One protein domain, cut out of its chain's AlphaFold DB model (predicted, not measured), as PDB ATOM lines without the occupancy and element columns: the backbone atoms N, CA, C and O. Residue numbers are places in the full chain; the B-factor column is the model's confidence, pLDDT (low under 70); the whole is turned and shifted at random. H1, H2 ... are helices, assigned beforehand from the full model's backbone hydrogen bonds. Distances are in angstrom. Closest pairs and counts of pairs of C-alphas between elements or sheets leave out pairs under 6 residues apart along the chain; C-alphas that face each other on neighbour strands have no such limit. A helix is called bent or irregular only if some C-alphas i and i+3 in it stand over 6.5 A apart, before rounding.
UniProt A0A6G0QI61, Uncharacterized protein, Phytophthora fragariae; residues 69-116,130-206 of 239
ATOM      1  N   ALA A  69       6.579   9.447  12.695       78.62
ATOM      2  CA  ALA A  69       6.030  10.427  11.756       78.62
ATOM      3  C   ALA A  69       4.743  11.075  12.297       78.62
ATOM      4  O   ALA A  69       4.616  12.301  12.274       78.62
ATOM      5  N   ALA A  70       3.830  10.273  12.859       80.12
ATOM      6  CA  ALA A  70       2.632  10.772  13.536       80.12
ATOM      7  C   ALA A  70       2.979  11.671  14.729       80.12
ATOM      8  O   ALA A  70       2.371  12.729  14.901       80.12
ATOM      9  N   GLU A  71       3.981  11.297  15.532       82.44
ATOM     10  CA  GLU A  71       4.409  12.126  16.663       82.44
ATOM     11  C   GLU A  71       4.979  13.478  16.206       82.44
ATOM     12  O   GLU A  71       4.646  14.511  16.795       82.44
ATOM     13  N   VAL A  72       5.802  13.506  15.155       84.69
ATOM     14  CA  VAL A  72       6.355  14.756  14.608       84.69
ATOM     15  C   VAL A  72       5.241  15.662  14.089       84.69
ATOM     16  O   VAL A  72       5.210  16.840  14.443       84.69
ATOM     17  N   VAL A  73       4.298  15.119  13.314       85.81
ATOM     18  CA  VAL A  73       3.162  15.888  12.784       85.81
ATOM     19  C   VAL A  73       2.295  16.434  13.919       85.81
ATOM     20  O   VAL A  73       1.959  17.616  13.914       85.81
ATOM     21  N   ASN A  74       1.988  15.622  14.932       86.94
ATOM     22  CA  ASN A  74       1.199  16.064  16.080       86.94
ATOM     23  C   ASN A  74       1.913  17.166  16.881       86.94
ATOM     24  O   ASN A  74       1.291  18.152  17.276       86.94
ATOM     25  N   ASN A  75       3.229  17.040  17.083       88.38
ATOM     26  CA  ASN A  75       4.015  18.081  17.741       88.38
ATOM     27  C   ASN A  75       4.054  19.373  16.918       88.38
ATOM     28  O   ASN A  75       3.965  20.450  17.498       88.38
ATOM     29  N   LEU A  76       4.149  19.283  15.588       88.50
ATOM     30  CA  LEU A  76       4.138  20.448  14.702       88.50
ATOM     31  C   LEU A  76       2.783  21.166  14.734       88.50
ATOM     32  O   LEU A  76       2.736  22.379  14.928       88.50
ATOM     33  N   ILE A  77       1.684  20.422  14.590       89.69
ATOM     34  CA  ILE A  77       0.322  20.967  14.674       89.69
ATOM     35  C   ILE A  77       0.104  21.600  16.050       89.69
ATOM     36  O   ILE A  77      -0.363  22.734  16.149       89.69
ATOM     37  N   GLY A  78       0.493  20.892  17.111       88.44
ATOM     38  CA  GLY A  78       0.417  21.386  18.478       88.44
ATOM     39  C   GLY A  78       1.197  22.684  18.670       88.44
ATOM     40  O   GLY A  78       0.636  23.639  19.205       88.44
ATOM     41  N   LEU A  79       2.434  22.751  18.173       89.50
ATOM     42  CA  LEU A  79       3.279  23.940  18.234       89.50
ATOM     43  C   LEU A  79       2.624  25.141  17.541       89.50
ATOM     44  O   LEU A  79       2.548  26.213  18.138       89.50
ATOM     45  N   VAL A  80       2.108  24.966  16.322       88.44
ATOM     46  CA  VAL A  80       1.453  26.045  15.563       88.44
ATOM     47  C   VAL A  80       0.189  26.536  16.273       88.44
ATOM     48  O   VAL A  80       0.047  27.735  16.507       88.44
ATOM     49  N   LEU A  81      -0.705  25.621  16.661       88.81
ATOM     50  CA  LEU A  81      -1.985  25.979  17.281       88.81
ATOM     51  C   LEU A  81      -1.811  26.635  18.657       88.81
ATOM     52  O   LEU A  81      -2.489  27.611  18.958       88.81
ATOM     53  N   HIS A  82      -0.893  26.136  19.488       87.06
ATOM     54  CA  HIS A  82      -0.660  26.719  20.813       87.06
ATOM     55  C   HIS A  82       0.066  28.059  20.726       87.06
ATOM     56  O   HIS A  82      -0.214  28.948  21.524       87.06
ATOM     57  N   SER A  83       0.928  28.248  19.725       86.00
ATOM     58  CA  SER A  83       1.563  29.550  19.506       86.00
ATOM     59  C   SER A  83       0.558  30.610  19.063       86.00
ATOM     60  O   SER A  83       0.674  31.754  19.488       86.00
ATOM     61  N   ALA A  84      -0.482  30.233  18.308       86.31
ATOM     62  CA  ALA A  84      -1.604  31.128  18.010       86.31
ATOM     63  C   ALA A  84      -2.396  31.546  19.268       86.31
ATOM     64  O   ALA A  84      -3.046  32.587  19.266       86.31
ATOM     65  N   LEU A  85      -2.319  30.759  20.349       85.62
ATOM     66  CA  LEU A  85      -2.895  31.066  21.663       85.62
ATOM     67  C   LEU A  85      -1.879  31.691  22.636       85.62
ATOM     68  O   LEU A  85      -2.210  31.884  23.803       85.62
ATOM     69  N   LEU A  86      -0.655  31.989  22.177       86.31
ATOM     70  CA  LEU A  86       0.460  32.489  22.993       86.31
ATOM     71  C   LEU A  86       0.852  31.549  24.151       86.31
ATOM     72  O   LEU A  86       1.307  31.987  25.209       86.31
ATOM     73  N   VAL A  87       0.706  30.239  23.942       87.81
ATOM     74  CA  VAL A  87       1.032  29.198  24.924       87.81
ATOM     75  C   VAL A  87       2.297  28.443  24.510       87.81
ATOM     76  O   VAL A  87       2.360  27.937  23.387       87.81
ATOM     77  N   PRO A  88       3.282  28.262  25.410       88.81
ATOM     78  CA  PRO A  88       4.441  27.422  25.132       88.81
ATOM     79  C   PRO A  88       4.020  25.944  25.063       88.81
ATOM     80  O   PRO A  88       3.780  25.285  26.078       88.81
ATOM     81  N   TYR A  89       3.917  25.406  23.846       89.00
ATOM     82  CA  TYR A  89       3.372  24.072  23.567       89.00
ATOM     83  C   TYR A  89       4.066  22.963  24.360       89.00
ATOM     84  O   TYR A  89       3.415  22.114  24.974       89.00
ATOM     85  N   HIS A  90       5.399  22.946  24.346       88.50
ATOM     86  CA  HIS A  90       6.155  21.821  24.886       88.50
ATOM     87  C   HIS A  90       6.121  21.752  26.412       88.50
ATOM     88  O   HIS A  90       5.969  20.657  26.963       88.50
ATOM     89  N   SER A  91       6.197  22.887  27.107       88.00
ATOM     90  CA  SER A  91       6.033  22.908  28.562       88.00
ATOM     91  C   SER A  91       4.586  22.641  28.966       88.00
ATOM     92  O   SER A  91       4.364  21.852  29.888       88.00
ATOM     93  N   TRP A  92       3.608  23.190  28.236       88.75
ATOM     94  CA  TRP A  92       2.188  22.913  28.465       88.75
ATOM     95  C   TRP A  92       1.855  21.425  28.300       88.75
ATOM     96  O   TRP A  92       1.243  20.829  29.181       88.75
ATOM     97  N   ARG A  93       2.328  20.764  27.233       88.75
ATOM     98  CA  ARG A  93       2.149  19.310  27.023       88.75
ATOM     99  C   ARG A  93       2.714  18.494  28.190       88.75
ATOM    100  O   ARG A  93       2.137  17.472  28.575       88.75
ATOM    101  N   LEU A  94       3.860  18.903  28.738       87.75
ATOM    102  CA  LEU A  94       4.509  18.206  29.850       87.75
ATOM    103  C   LEU A  94       3.715  18.333  31.154       87.75
ATOM    104  O   LEU A  94       3.507  17.307  31.811       87.75
ATOM    105  N   SER A  95       3.276  19.541  31.516       87.94
ATOM    106  CA  SER A  95       2.473  19.772  32.723       87.94
ATOM    107  C   SER A  95       1.072  19.176  32.585       87.94
ATOM    108  O   SER A  95       0.611  18.490  33.492       87.94
ATOM    109  N   TYR A  96       0.452  19.286  31.412       89.44
ATOM    110  CA  TYR A  96      -0.838  18.668  31.106       89.44
ATOM    111  C   TYR A  96      -0.820  17.146  31.284       89.44
ATOM    112  O   TYR A  96      -1.684  16.577  31.949       89.44
ATOM    113  N   ARG A  97       0.210  16.457  30.767       88.38
ATOM    114  CA  ARG A  97       0.356  15.007  30.976       88.38
ATOM    115  C   ARG A  97       0.441  14.653  32.461       88.38
ATOM    116  O   ARG A  97      -0.086  13.625  32.878       88.38
ATOM    117  N   LYS A  98       1.123  15.483  33.249       88.31
ATOM    118  CA  LYS A  98       1.243  15.277  34.690       88.31
ATOM    119  C   LYS A  98      -0.068  15.561  35.429       88.31
ATOM    120  O   LYS A  98      -0.402  14.766  36.305       88.31
ATOM    121  N   HIS A  99      -0.808  16.603  35.046       91.00
ATOM    122  CA  HIS A  99      -2.169  16.860  35.519       91.00
ATOM    123  C   HIS A  99      -3.046  15.630  35.281       91.00
ATOM    124  O   HIS A  99      -3.552  15.069  36.239       91.00
ATOM    125  N   HIS A 100      -3.109  15.114  34.049       91.75
ATOM    126  CA  HIS A 100      -3.908  13.923  33.736       91.75
ATOM    127  C   HIS A 100      -3.477  12.664  34.486       91.75
ATOM    128  O   HIS A 100      -4.315  11.845  34.850       91.75
ATOM    129  N   SER A 101      -2.179  12.494  34.747       90.50
ATOM    130  CA  SER A 101      -1.709  11.360  35.550       90.50
ATOM    131  C   SER A 101      -2.019  11.490  37.047       90.50
ATOM    132  O   SER A 101      -1.930  10.497  37.760       90.50
ATOM    133  N   ASN A 102      -2.346  12.694  37.531       91.06
ATOM    134  CA  ASN A 102      -2.546  12.995  38.952       91.06
ATOM    135  C   ASN A 102      -3.861  13.745  39.226       91.06
ATOM    136  O   ASN A 102      -3.971  14.388  40.271       91.06
ATOM    137  N   THR A 103      -4.833  13.693  38.310       90.75
ATOM    138  CA  THR A 103      -6.058  14.497  38.392       90.75
ATOM    139  C   THR A 103      -6.783  14.219  39.703       90.75
ATOM    140  O   THR A 103      -7.042  13.066  40.047       90.75
ATOM    141  N   GLY A 104      -7.089  15.281  40.448       86.19
ATOM    142  CA  GLY A 104      -7.770  15.180  41.744       86.19
ATOM    143  C   GLY A 104      -6.843  14.859  42.922       86.19
ATOM    144  O   GLY A 104      -7.304  14.722  44.055       86.19
ATOM    145  N   SER A 105      -5.527  14.768  42.705       88.75
ATOM    146  CA  SER A 105      -4.565  14.607  43.793       88.75
ATOM    147  C   SER A 105      -4.200  15.950  44.423       88.75
ATOM    148  O   SER A 105      -3.421  16.718  43.865       88.75
ATOM    149  N   CYS A 106      -4.604  16.177  45.674       87.12
ATOM    150  CA  CYS A 106      -4.250  17.397  46.415       87.12
ATOM    151  C   CYS A 106      -2.736  17.595  46.653       87.12
ATOM    152  O   CYS A 106      -2.317  18.648  47.124       87.12
ATOM    153  N   LYS A 107      -1.899  16.582  46.385       86.50
ATOM    154  CA  LYS A 107      -0.433  16.661  46.542       86.50
ATOM    155  C   LYS A 107       0.319  16.676  45.217       86.50
ATOM    156  O   LYS A 107       1.420  17.227  45.146       86.50
ATOM    157  N   ASN A 108      -0.217  15.996  44.207       87.25
ATOM    158  CA  ASN A 108       0.522  15.695  42.988       87.25
ATOM    159  C   ASN A 108      -0.065  16.298  41.725       87.25
ATOM    160  O   ASN A 108       0.648  16.283  40.723       87.25
ATOM    161  N   ASP A 109      -1.288  16.822  41.777       90.75
ATOM    162  CA  ASP A 109      -1.847  17.548  40.649       90.75
ATOM    163  C   ASP A 109      -0.973  18.773  40.330       90.75
ATOM    164  O   ASP A 109      -0.381  19.378  41.225       90.75
ATOM    165  N   GLU A 110      -0.820  19.080  39.045       87.50
ATOM    166  CA  GLU A 110      -0.009  20.200  38.561       87.50
ATOM    167  C   GLU A 110      -0.751  21.530  38.613       87.50
ATOM    168  O   GLU A 110      -0.106  22.577  38.681       87.50
ATOM    169  N   VAL A 111      -2.081  21.483  38.551       87.19
ATOM    170  CA  VAL A 111      -2.968  22.640  38.436       87.19
ATOM    171  C   VAL A 111      -4.262  22.347  39.193       87.19
ATOM    172  O   VAL A 111      -4.610  21.189  39.391       87.19
ATOM    173  N   PHE A 112      -4.967  23.384  39.650       85.94
ATOM    174  CA  PHE A 112      -6.198  23.252  40.446       85.94
ATOM    175  C   PHE A 112      -6.032  22.533  41.796       85.94
ATOM    176  O   PHE A 112      -6.988  21.963  42.319       85.94
ATOM    177  N   VAL A 113      -4.843  22.596  42.404       88.44
ATOM    178  CA  VAL A 113      -4.646  22.077  43.761       88.44
ATOM    179  C   VAL A 113      -5.410  22.964  44.756       88.44
ATOM    180  O   VAL A 113      -5.187  24.179  44.772       88.44
ATOM    181  N   PRO A 114      -6.306  22.402  45.592       85.62
ATOM    182  CA  PRO A 114      -7.046  23.188  46.569       85.62
ATOM    183  C   PRO A 114      -6.108  23.758  47.636       85.62
ATOM    184  O   PRO A 114      -5.164  23.103  48.087       85.62
ATOM    185  N   VAL A 115      -6.391  24.986  48.064       83.06
ATOM    186  CA  VAL A 115      -5.675  25.628  49.169       83.06
ATOM    187  C   VAL A 115      -6.024  24.950  50.493       83.06
ATOM    188  O   VAL A 115      -7.164  24.552  50.728       83.06
ATOM    189  N   THR A 116      -5.040  24.792  51.377       84.19
ATOM    190  CA  THR A 116      -5.261  24.196  52.700       84.19
ATOM    191  C   THR A 116      -5.849  25.219  53.669       84.19
ATOM    192  O   THR A 116      -5.512  26.398  53.620       84.19
ATOM    193  N   ASP A 130     -19.950  29.472  47.941       87.56
ATOM    194  CA  ASP A 130     -21.198  28.965  47.363       87.56
ATOM    195  C   ASP A 130     -22.070  30.067  46.735       87.56
ATOM    196  O   ASP A 130     -23.079  29.784  46.085       87.56
ATOM    197  N   SER A 131     -21.698  31.342  46.896       93.31
ATOM    198  CA  SER A 131     -22.446  32.450  46.304       93.31
ATOM    199  C   SER A 131     -22.316  32.445  44.774       93.31
ATOM    200  O   SER A 131     -21.193  32.469  44.258       93.31
ATOM    201  N   PRO A 132     -23.424  32.519  44.010       93.81
ATOM    202  CA  PRO A 132     -23.372  32.507  42.546       93.81
ATOM    203  C   PRO A 132     -22.552  33.674  41.975       93.81
ATOM    204  O   PRO A 132     -21.853  33.512  40.975       93.81
ATOM    205  N   LEU A 133     -22.574  34.836  42.638       94.44
ATOM    206  CA  LEU A 133     -21.766  35.995  42.251       94.44
ATOM    207  C   LEU A 133     -20.270  35.744  42.449       94.44
ATOM    208  O   LEU A 133     -19.459  36.118  41.602       94.44
ATOM    209  N   TYR A 134     -19.897  35.090  43.547       92.19
ATOM    210  CA  TYR A 134     -18.501  34.770  43.823       92.19
ATOM    211  C   TYR A 134     -17.967  33.686  42.881       92.19
ATOM    212  O   TYR A 134     -16.837  33.790  42.402       92.19
ATOM    213  N   GLN A 135     -18.786  32.693  42.529       92.44
ATOM    214  CA  GLN A 135     -18.416  31.681  41.536       92.44
ATOM    215  C   GLN A 135     -18.235  32.291  40.142       92.44
ATOM    216  O   GLN A 135     -17.251  31.987  39.466       92.44
ATOM    217  N   LEU A 136     -19.113  33.215  39.737       95.12
ATOM    218  CA  LEU A 136     -18.941  33.966  38.492       95.12
ATOM    219  C   LEU A 136     -17.641  34.779  38.504       95.12
ATOM    220  O   LEU A 136     -16.879  34.736  37.538       95.12
ATOM    221  N   TYR A 137     -17.358  35.468  39.612       93.94
ATOM    222  CA  TYR A 137     -16.099  36.183  39.804       93.94
ATOM    223  C   TYR A 137     -14.888  35.250  39.672       93.94
ATOM    224  O   TYR A 137     -13.955  35.567  38.937       93.94
ATOM    225  N   ARG A 138     -14.903  34.075  40.316       90.44
ATOM    226  CA  ARG A 138     -13.812  33.091  40.224       90.44
ATOM    227  C   ARG A 138     -13.601  32.583  38.806       90.44
ATOM    228  O   ARG A 138     -12.454  32.451  38.385       90.44
ATOM    229  N   ILE A 139     -14.679  32.310  38.076       92.31
ATOM    230  CA  ILE A 139     -14.619  31.888  36.674       92.31
ATOM    231  C   ILE A 139     -14.006  33.005  35.827       92.31
ATOM    232  O   ILE A 139     -13.013  32.768  35.140       92.31
ATOM    233  N   ALA A 140     -14.530  34.230  35.929       93.31
ATOM    234  CA  ALA A 140     -14.020  35.386  35.194       93.31
ATOM    235  C   ALA A 140     -12.536  35.643  35.496       93.31
ATOM    236  O   ALA A 140     -11.736  35.829  34.579       93.31
ATOM    237  N   PHE A 141     -12.143  35.566  36.769       91.19
ATOM    238  CA  PHE A 141     -10.754  35.692  37.198       91.19
ATOM    239  C   PHE A 141      -9.877  34.566  36.631       91.19
ATOM    240  O   PHE A 141      -8.801  34.829  36.094       91.19
ATOM    241  N   MET A 142     -10.333  33.311  36.684       89.19
ATOM    242  CA  MET A 142      -9.590  32.174  36.134       89.19
ATOM    243  C   MET A 142      -9.370  32.309  34.617       89.19
ATOM    244  O   MET A 142      -8.275  32.024  34.129       89.19
ATOM    245  N   LEU A 143     -10.382  32.781  33.883       89.12
ATOM    246  CA  LEU A 143     -10.330  33.014  32.436       89.12
ATOM    247  C   LEU A 143      -9.443  34.207  32.056       89.12
ATOM    248  O   LEU A 143      -8.700  34.113  31.080       89.12
ATOM    249  N   ALA A 144      -9.499  35.303  32.815       88.88
ATOM    250  CA  ALA A 144      -8.747  36.520  32.514       88.88
ATOM    251  C   ALA A 144      -7.274  36.423  32.939       88.88
ATOM    252  O   ALA A 144      -6.379  36.797  32.185       88.88
ATOM    253  N   VAL A 145      -7.017  35.924  34.152       88.62
ATOM    254  CA  VAL A 145      -5.678  35.948  34.765       88.62
ATOM    255  C   VAL A 145      -5.218  34.600  35.320       88.62
ATOM    256  O   VAL A 145      -4.027  34.405  35.556       88.62
ATOM    257  N   GLY A 146      -6.120  33.642  35.516       85.94
ATOM    258  CA  GLY A 146      -5.764  32.341  36.079       85.94
ATOM    259  C   GLY A 146      -4.859  31.523  35.163       85.94
ATOM    260  O   GLY A 146      -3.779  31.112  35.584       85.94
ATOM    261  N   TRP A 147      -5.265  31.302  33.911       81.31
ATOM    262  CA  TRP A 147      -4.516  30.416  33.009       81.31
ATOM    263  C   TRP A 147      -3.352  31.105  32.273       81.31
ATOM    264  O   TRP A 147      -2.311  30.477  32.110       81.31
ATOM    265  N   MET A 148      -3.471  32.384  31.886       82.12
ATOM    266  CA  MET A 148      -2.404  33.105  31.168       82.12
ATOM    267  C   MET A 148      -1.288  33.596  32.112       82.12
ATOM    268  O   MET A 148      -0.238  32.960  32.150       82.12
ATOM    269  N   PRO A 149      -1.450  34.651  32.936       82.69
ATOM    270  CA  PRO A 149      -0.378  35.053  33.843       82.69
ATOM    271  C   PRO A 149      -0.183  34.066  35.009       82.69
ATOM    272  O   PRO A 149       0.951  33.717  35.340       82.69
ATOM    273  N   GLY A 150      -1.263  33.572  35.618       85.94
ATOM    274  CA  GLY A 150      -1.201  32.751  36.831       85.94
ATOM    275  C   GLY A 150      -0.549  31.383  36.627       85.94
ATOM    276  O   GLY A 150       0.367  31.010  37.365       85.94
ATOM    277  N   TYR A 151      -0.998  30.625  35.631       88.50
ATOM    278  CA  TYR A 151      -0.511  29.268  35.402       88.50
ATOM    279  C   TYR A 151       0.801  29.242  34.607       88.50
ATOM    280  O   TYR A 151       1.741  28.561  35.026       88.50
ATOM    281  N   LEU A 152       0.930  30.024  33.526       88.31
ATOM    282  CA  LEU A 152       2.145  29.996  32.698       88.31
ATOM    283  C   LEU A 152       3.375  30.527  33.434       88.31
ATOM    284  O   LEU A 152       4.411  29.863  33.434       88.31
ATOM    285  N   PHE A 153       3.287  31.687  34.087       87.38
ATOM    286  CA  PHE A 153       4.465  32.308  34.703       87.38
ATOM    287  C   PHE A 153       4.729  31.807  36.118       87.38
ATOM    288  O   PHE A 153       5.885  31.588  36.485       87.38
ATOM    289  N   PHE A 154       3.674  31.600  36.907       86.81
ATOM    290  CA  PHE A 154       3.822  31.358  38.343       86.81
ATOM    291  C   PHE A 154       3.421  29.954  38.789       86.81
ATOM    292  O   PHE A 154       3.725  29.584  39.927       86.81
ATOM    293  N   ASN A 155       2.747  29.184  37.928       85.88
ATOM    294  CA  ASN A 155       1.985  27.996  38.314       85.88
ATOM    295  C   ASN A 155       1.277  28.215  39.668       85.88
ATOM    296  O   ASN A 155       1.584  27.567  40.677       85.88
ATOM    297  N   ALA A 156       0.424  29.243  39.710       83.44
ATOM    298  CA  ALA A 156      -0.127  29.797  40.947       83.44
ATOM    299  C   ALA A 156      -0.935  28.774  41.763       83.44
ATOM    300  O   ALA A 156      -0.860  28.773  42.987       83.44
ATOM    301  N   THR A 157      -1.651  27.875  41.085       84.75
ATOM    302  CA  THR A 157      -2.473  26.812  41.691       84.75
ATOM    303  C   THR A 157      -1.761  25.457  41.738       84.75
ATOM    304  O   THR A 157      -2.414  24.414  41.778       84.75
ATOM    305  N   GLY A 158      -0.432  25.457  41.628       85.06
ATOM    306  CA  GLY A 158       0.374  24.248  41.671       85.06
ATOM    307  C   GLY A 158       0.549  23.689  43.091       85.06
ATOM    308  O   GLY A 158       0.234  24.347  44.086       85.06
ATOM    309  N   PRO A 159       1.102  22.476  43.214       88.19
ATOM    310  CA  PRO A 159       1.251  21.781  44.484       88.19
ATOM    311  C   PRO A 159       2.335  22.418  45.364       88.19
ATOM    312  O   PRO A 159       3.352  22.925  44.879       88.19
ATOM    313  N   THR A 160       2.179  22.304  46.686       84.38
ATOM    314  CA  THR A 160       3.083  22.910  47.689       84.38
ATOM    315  C   THR A 160       4.545  22.467  47.556       84.38
ATOM    316  O   THR A 160       5.457  23.224  47.876       84.38
ATOM    317  N   LYS A 161       4.806  21.280  46.986       85.81
ATOM    318  CA  LYS A 161       6.160  20.765  46.678       85.81
ATOM    319  C   LYS A 161       6.975  21.648  45.715       85.81
ATOM    320  O   LYS A 161       8.186  21.429  45.556       85.81
ATOM    321  N   TYR A 162       6.321  22.597  45.041       86.44
ATOM    322  CA  TYR A 162       6.946  23.570  44.146       86.44
ATOM    323  C   TYR A 162       7.243  24.920  44.802       86.44
ATOM    324  O   TYR A 162       7.867  25.774  44.168       86.44
ATOM    325  N   TRP A 163       6.835  25.136  46.051       82.12
ATOM    326  CA  TRP A 163       7.174  26.359  46.773       82.12
ATOM    327  C   TRP A 163       8.693  26.503  46.934       82.12
ATOM    328  O   TRP A 163       9.408  25.527  47.156       82.12
ATOM    329  N   GLY A 164       9.190  27.728  46.739       82.50
ATOM    330  CA  GLY A 164      10.626  28.037  46.722       82.50
ATOM    331  C   GLY A 164      11.380  27.597  45.458       82.50
ATOM    332  O   GLY A 164      12.589  27.780  45.385       82.50
ATOM    333  N   LYS A 165      10.697  27.029  44.454       86.94
ATOM    334  CA  LYS A 165      11.300  26.600  43.182       86.94
ATOM    335  C   LYS A 165      10.759  27.417  42.011       86.94
ATOM    336  O   LYS A 165       9.659  27.969  42.074       86.94
ATOM    337  N   SER A 166      11.518  27.446  40.915       86.19
ATOM    338  CA  SER A 166      11.045  27.995  39.643       86.19
ATOM    339  C   SER A 166       9.841  27.195  39.142       86.19
ATOM    340  O   SER A 166       9.875  25.965  39.100       86.19
ATOM    341  N   ARG A 167       8.767  27.897  38.783       87.19
ATOM    342  CA  ARG A 167       7.462  27.322  38.416       87.19
ATOM    343  C   ARG A 167       6.959  27.764  37.043       87.19
ATOM    344  O   ARG A 167       5.878  27.363  36.633       87.19
ATOM    345  N   SER A 168       7.749  28.572  36.343       88.38
ATOM    346  CA  SER A 168       7.389  29.101  35.034       88.38
ATOM    347  C   SER A 168       7.472  28.023  33.958       88.38
ATOM    348  O   SER A 168       8.459  27.292  33.875       88.38
ATOM    349  N   HIS A 169       6.467  27.984  33.091       86.12
ATOM    350  CA  HIS A 169       6.426  27.149  31.895       86.12
ATOM    351  C   HIS A 169       7.456  27.569  30.832       86.12
ATOM    352  O   HIS A 169       7.768  26.769  29.958       86.12
ATOM    353  N   PHE A 170       8.025  28.774  30.933       86.06
ATOM    354  CA  PHE A 170       9.113  29.256  30.071       86.06
ATOM    355  C   PHE A 170      10.503  28.890  30.614       86.06
ATOM    356  O   PHE A 170      11.520  29.072  29.953       86.06
ATOM    357  N   ASN A 171      10.583  28.380  31.850       85.00
ATOM    358  CA  ASN A 171      11.849  27.952  32.427       85.00
ATOM    359  C   ASN A 171      12.020  26.432  32.258       85.00
ATOM    360  O   ASN A 171      11.281  25.662  32.885       85.00
ATOM    361  N   PRO A 172      13.022  25.967  31.490       82.50
ATOM    362  CA  PRO A 172      13.258  24.540  31.290       82.50
ATOM    363  C   PRO A 172      13.704  23.812  32.568       82.50
ATOM    364  O   PRO A 172      13.543  22.601  32.669       82.50
ATOM    365  N   ASN A 173      14.221  24.539  33.563       81.19
ATOM    366  CA  ASN A 173      14.601  24.015  34.877       81.19
ATOM    367  C   ASN A 173      13.502  24.232  35.936       81.19
ATOM    368  O   ASN A 173      13.780  24.283  37.135       81.19
ATOM    369  N   SER A 174      12.249  24.407  35.511       84.19
ATOM    370  CA  SER A 174      11.105  24.513  36.416       84.19
ATOM    371  C   SER A 174      10.811  23.197  37.139       84.19
ATOM    372  O   SER A 174      11.090  22.102  36.650       84.19
ATOM    373  N   ALA A 175      10.181  23.292  38.309       84.19
ATOM    374  CA  ALA A 175       9.819  22.147  39.138       84.19
ATOM    375  C   ALA A 175       8.818  21.189  38.453       84.19
ATOM    376  O   ALA A 175       8.763  20.002  38.787       84.19
ATOM    377  N   SER A 176       8.064  21.684  37.466       77.06
ATOM    378  CA  SER A 176       7.169  20.886  36.626       77.06
ATOM    379  C   SER A 176       7.914  20.100  35.536       77.06
ATOM    380  O   SER A 176       7.343  19.157  34.981       77.06
ATOM    381  N   THR A 177       9.198  20.362  35.280       78.75
ATOM    382  CA  THR A 177       9.984  19.606  34.294       78.75
ATOM    383  C   THR A 177      10.639  18.373  34.938       78.75
ATOM    384  O   THR A 177      11.376  18.488  35.917       78.75
ATOM    385  N   PRO A 178      10.375  17.148  34.443       72.06
ATOM    386  CA  PRO A 178      10.963  15.939  35.016       72.06
ATOM    387  C   PRO A 178      12.469  15.835  34.720       72.06
ATOM    388  O   PRO A 178      12.876  15.797  33.559       72.06
ATOM    389  N   SER A 179      13.285  15.667  35.766       66.69
ATOM    390  CA  SER A 179      14.758  15.607  35.700       66.69
ATOM    391  C   SER A 179      15.303  14.573  34.704       66.69
ATOM    392  O   SER A 179      16.232  14.854  33.952       66.69
ATOM    393  N   ARG A 180      14.681  13.389  34.613       69.44
ATOM    394  CA  ARG A 180      15.095  12.306  33.696       69.44
ATOM    395  C   ARG A 180      14.977  12.671  32.209       69.44
ATOM    396  O   ARG A 180      15.657  12.075  31.381       69.44
ATOM    397  N   ARG A 181      14.111  13.625  31.856       67.50
ATOM    398  CA  ARG A 181      13.923  14.112  30.479       67.50
ATOM    399  C   ARG A 181      14.359  15.565  30.325       67.50
ATOM    400  O   ARG A 181      13.991  16.186  29.339       67.50
ATOM    401  N   LEU A 182      15.150  16.090  31.265       72.56
ATOM    402  CA  LEU A 182      15.494  17.507  31.306       72.56
ATOM    403  C   LEU A 182      16.166  17.954  30.007       72.56
ATOM    404  O   LEU A 182      15.646  18.837  29.359       72.56
ATOM    405  N   ARG A 183      17.218  17.271  29.534       70.06
ATOM    406  CA  ARG A 183      17.935  17.679  28.307       70.06
ATOM    407  C   ARG A 183      17.051  17.754  27.054       70.06
ATOM    408  O   ARG A 183      17.135  18.729  26.314       70.06
ATOM    409  N   SER A 184      16.190  16.760  26.823       74.56
ATOM    410  CA  SER A 184      15.277  16.772  25.672       74.56
ATOM    411  C   SER A 184      14.105  17.734  25.868       74.56
ATOM    412  O   SER A 184      13.715  18.412  24.924       74.56
ATOM    413  N   ALA A 185      13.575  17.856  27.087       77.19
ATOM    414  CA  ALA A 185      12.540  18.832  27.416       77.19
ATOM    415  C   ALA A 185      13.054  20.271  27.281       77.19
ATOM    416  O   ALA A 185      12.353  21.098  26.716       77.19
ATOM    417  N   THR A 186      14.281  20.556  27.721       79.12
ATOM    418  CA  THR A 186      14.928  21.867  27.602       79.12
ATOM    419  C   THR A 186      15.004  22.301  26.147       79.12
ATOM    420  O   THR A 186      14.557  23.397  25.831       79.12
ATOM    421  N   ALA A 187      15.507  21.438  25.258       80.50
ATOM    422  CA  ALA A 187      15.581  21.752  23.834       80.50
ATOM    423  C   ALA A 187      14.191  22.064  23.256       80.50
ATOM    424  O   ALA A 187      14.018  23.064  22.571       80.50
ATOM    425  N   MET A 188      13.184  21.257  23.591       82.19
ATOM    426  CA  MET A 188      11.823  21.431  23.076       82.19
ATOM    427  C   MET A 188      11.129  22.682  23.640       82.19
ATOM    428  O   MET A 188      10.447  23.383  22.901       82.19
ATOM    429  N   ILE A 189      11.324  23.010  24.920       82.81
ATOM    430  CA  ILE A 189      10.784  24.236  25.534       82.81
ATOM    431  C   ILE A 189      11.408  25.466  24.872       82.81
ATOM    432  O   ILE A 189      10.681  26.319  24.376       82.81
ATOM    433  N   VAL A 190      12.739  25.499  24.749       85.38
ATOM    434  CA  VAL A 190      13.448  26.607  24.093       85.38
ATOM    435  C   VAL A 190      13.008  26.766  22.633       85.38
ATOM    436  O   VAL A 190      12.784  27.886  22.185       85.38
ATOM    437  N   LEU A 191      12.824  25.664  21.895       85.00
ATOM    438  CA  LEU A 191      12.293  25.707  20.528       85.00
ATOM    439  C   LEU A 191      10.881  26.305  20.473       85.00
ATOM    440  O   LEU A 191      10.601  27.117  19.592       85.00
ATOM    441  N   SER A 192      10.011  25.934  21.416       83.38
ATOM    442  CA  SER A 192       8.660  26.494  21.506       83.38
ATOM    443  C   SER A 192       8.681  27.996  21.770       83.38
ATOM    444  O   SER A 192       7.929  28.733  21.136       83.38
ATOM    445  N   ASP A 193       9.540  28.442  22.684       83.88
ATOM    446  CA  ASP A 193       9.625  29.843  23.095       83.88
ATOM    447  C   ASP A 193      10.199  30.714  21.967       83.88
ATOM    448  O   ASP A 193       9.660  31.779  21.665       83.88
ATOM    449  N   ILE A 194      11.237  30.230  21.270       85.19
ATOM    450  CA  ILE A 194      11.791  30.897  20.079       85.19
ATOM    451  C   ILE A 194      10.723  31.022  18.990       85.19
ATOM    452  O   ILE A 194      10.590  32.083  18.378       85.19
ATOM    453  N   PHE A 195       9.963  29.955  18.736       85.00
ATOM    454  CA  PHE A 195       8.915  29.965  17.719       85.00
ATOM    455  C   PHE A 195       7.799  30.968  18.054       85.00
ATOM    456  O   PHE A 195       7.388  31.732  17.179       85.00
ATOM    457  N   LEU A 196       7.387  31.039  19.324       82.75
ATOM    458  CA  LEU A 196       6.405  32.006  19.820       82.75
ATOM    459  C   LEU A 196       6.888  33.452  19.608       82.75
ATOM    460  O   LEU A 196       6.182  34.254  18.995       82.75
ATOM    461  N   VAL A 197       8.123  33.770  20.014       83.06
ATOM    462  CA  VAL A 197       8.714  35.110  19.820       83.06
ATOM    463  C   VAL A 197       8.848  35.460  18.334       83.06
ATOM    464  O   VAL A 197       8.622  36.606  17.924       83.06
ATOM    465  N   ARG A 198       9.218  34.485  17.495       81.94
ATOM    466  CA  ARG A 198       9.453  34.721  16.067       81.94
ATOM    467  C   ARG A 198       8.163  34.941  15.283       81.94
ATOM    468  O   ARG A 198       8.187  35.757  14.358       81.94
ATOM    469  N   LEU A 199       7.075  34.254  15.644       76.12
ATOM    470  CA  LEU A 199       5.746  34.489  15.075       76.12
ATOM    471  C   LEU A 199       5.257  35.908  15.379       76.12
ATOM    472  O   LEU A 199       4.853  36.613  14.455       76.12
ATOM    473  N   GLU A 200       5.399  36.360  16.624       70.69
ATOM    474  CA  GLU A 200       4.995  37.712  17.025       70.69
ATOM    475  C   GLU A 200       5.817  38.790  16.300       70.69
ATOM    476  O   GLU A 200       5.282  39.740  15.728       70.69
ATOM    477  N   SER A 201       7.133  38.577  16.196       66.00
ATOM    478  CA  SER A 201       8.031  39.475  15.453       66.00
ATOM    479  C   SER A 201       7.718  39.527  13.950       66.00
ATOM    480  O   SER A 201       8.025  40.519  13.286       66.00
ATOM    481  N   SER A 202       7.136  38.459  13.392       59.72
ATOM    482  CA  SER A 202       6.683  38.414  11.996       59.72
ATOM    483  C   SER A 202       5.338  39.120  11.805       59.72
ATOM    484  O   SER A 202       5.132  39.764  10.781       59.72
ATOM    485  N   SER A 203       4.456  39.046  12.806       57.62
ATOM    486  CA  SER A 203       3.189  39.787  12.849       57.62
ATOM    487  C   SER A 203       3.439  41.302  12.901       57.62
ATOM    488  O   SER A 203       2.911  42.058  12.082       57.62
ATOM    489  N   SER A 204       4.356  41.737  13.775       55.53
ATOM    490  CA  SER A 204       4.689  43.153  13.992       55.53
ATOM    491  C   SER A 204       5.446  43.815  12.821       55.53
ATOM    492  O   SER A 204       5.320  45.017  12.604       55.53
ATOM    493  N   ASN A 205       6.184  43.050  12.003       50.47
ATOM    494  CA  ASN A 205       6.932  43.576  10.846       50.47
ATOM    495  C   ASN A 205       6.109  43.725   9.554       50.47
ATOM    496  O   ASN A 205       6.673  44.065   8.508       50.47
ATOM    497  N   SER A 206       4.795  43.496   9.590       52.50
ATOM    498  CA  SER A 206       3.921  43.759   8.445       52.50
ATOM    499  C   SER A 206       3.724  45.272   8.244       52.50
ATOM    500  O   SER A 206       2.701  45.854   8.586       52.50
TER     501      SER A 206
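What this domain is: This is residues 69 to 116 and 130 to 206 of the 239 residues of an uncharacterized protein of Phytophthora fragariae (UniProt A0A6G0QI61). H1 and H2 form a corner crossed by the long, kinked H4; unnamed residues 102 to 116 and 155 to 178 lie by H2 and the short arm H3b, and residues 130 to 137 stick out along arm H3a. The 125 printed residues hold four named helices, H1 to H4, no named strand: all helix, compact, radius of gyration of the C-alphas 15.9 A, spans 46 by 39 by 30 A.

How they stand to each other: Start at H1, residues 69 to 84; its residues 78 to 83 alone touch H2, residues 89 to 101, about perpendicular at 74 degrees, closest C-alphas Leu 79 and Tyr 89, 5.3 A. H4, residues 179 to 204, irregular with C-alphas 180 and 183 8.1 A apart, touches H2 with residues 185 to 192 alone, closest C-alphas Ile 189 and His 90, 5.3 A, and H1 with 192 to 199 alone, closest Leu 196 and Ser 83, 5.4 A. H3, residues 132 to 154, one helix by its hydrogen bonds, is bent, C-alphas 144 and 147 being 7.4 A apart; its arms H3a, 132 to 144, and H3b, 147 to 154, touch no helix. Every O i to N i+4 pair is within hydrogen-bond range in H1, H2 and H3a, 3 of 4 in H3b, 20 of 22 in H4.

Where its parts are: Find C-alpha 69 at (6.030, 10.427, 11.756), where H1 begins; H4 runs 36.5 A to C-alpha 204 at (4.689, 43.153, 13.992).

The domain as a whole: Residues 117 to 129 are not printed, a 17.5 A gap between C-alphas 116 and 130; the H3 to H4 link is long; pLDDT is under 70 at residues 179 to 181 and 201 to 206.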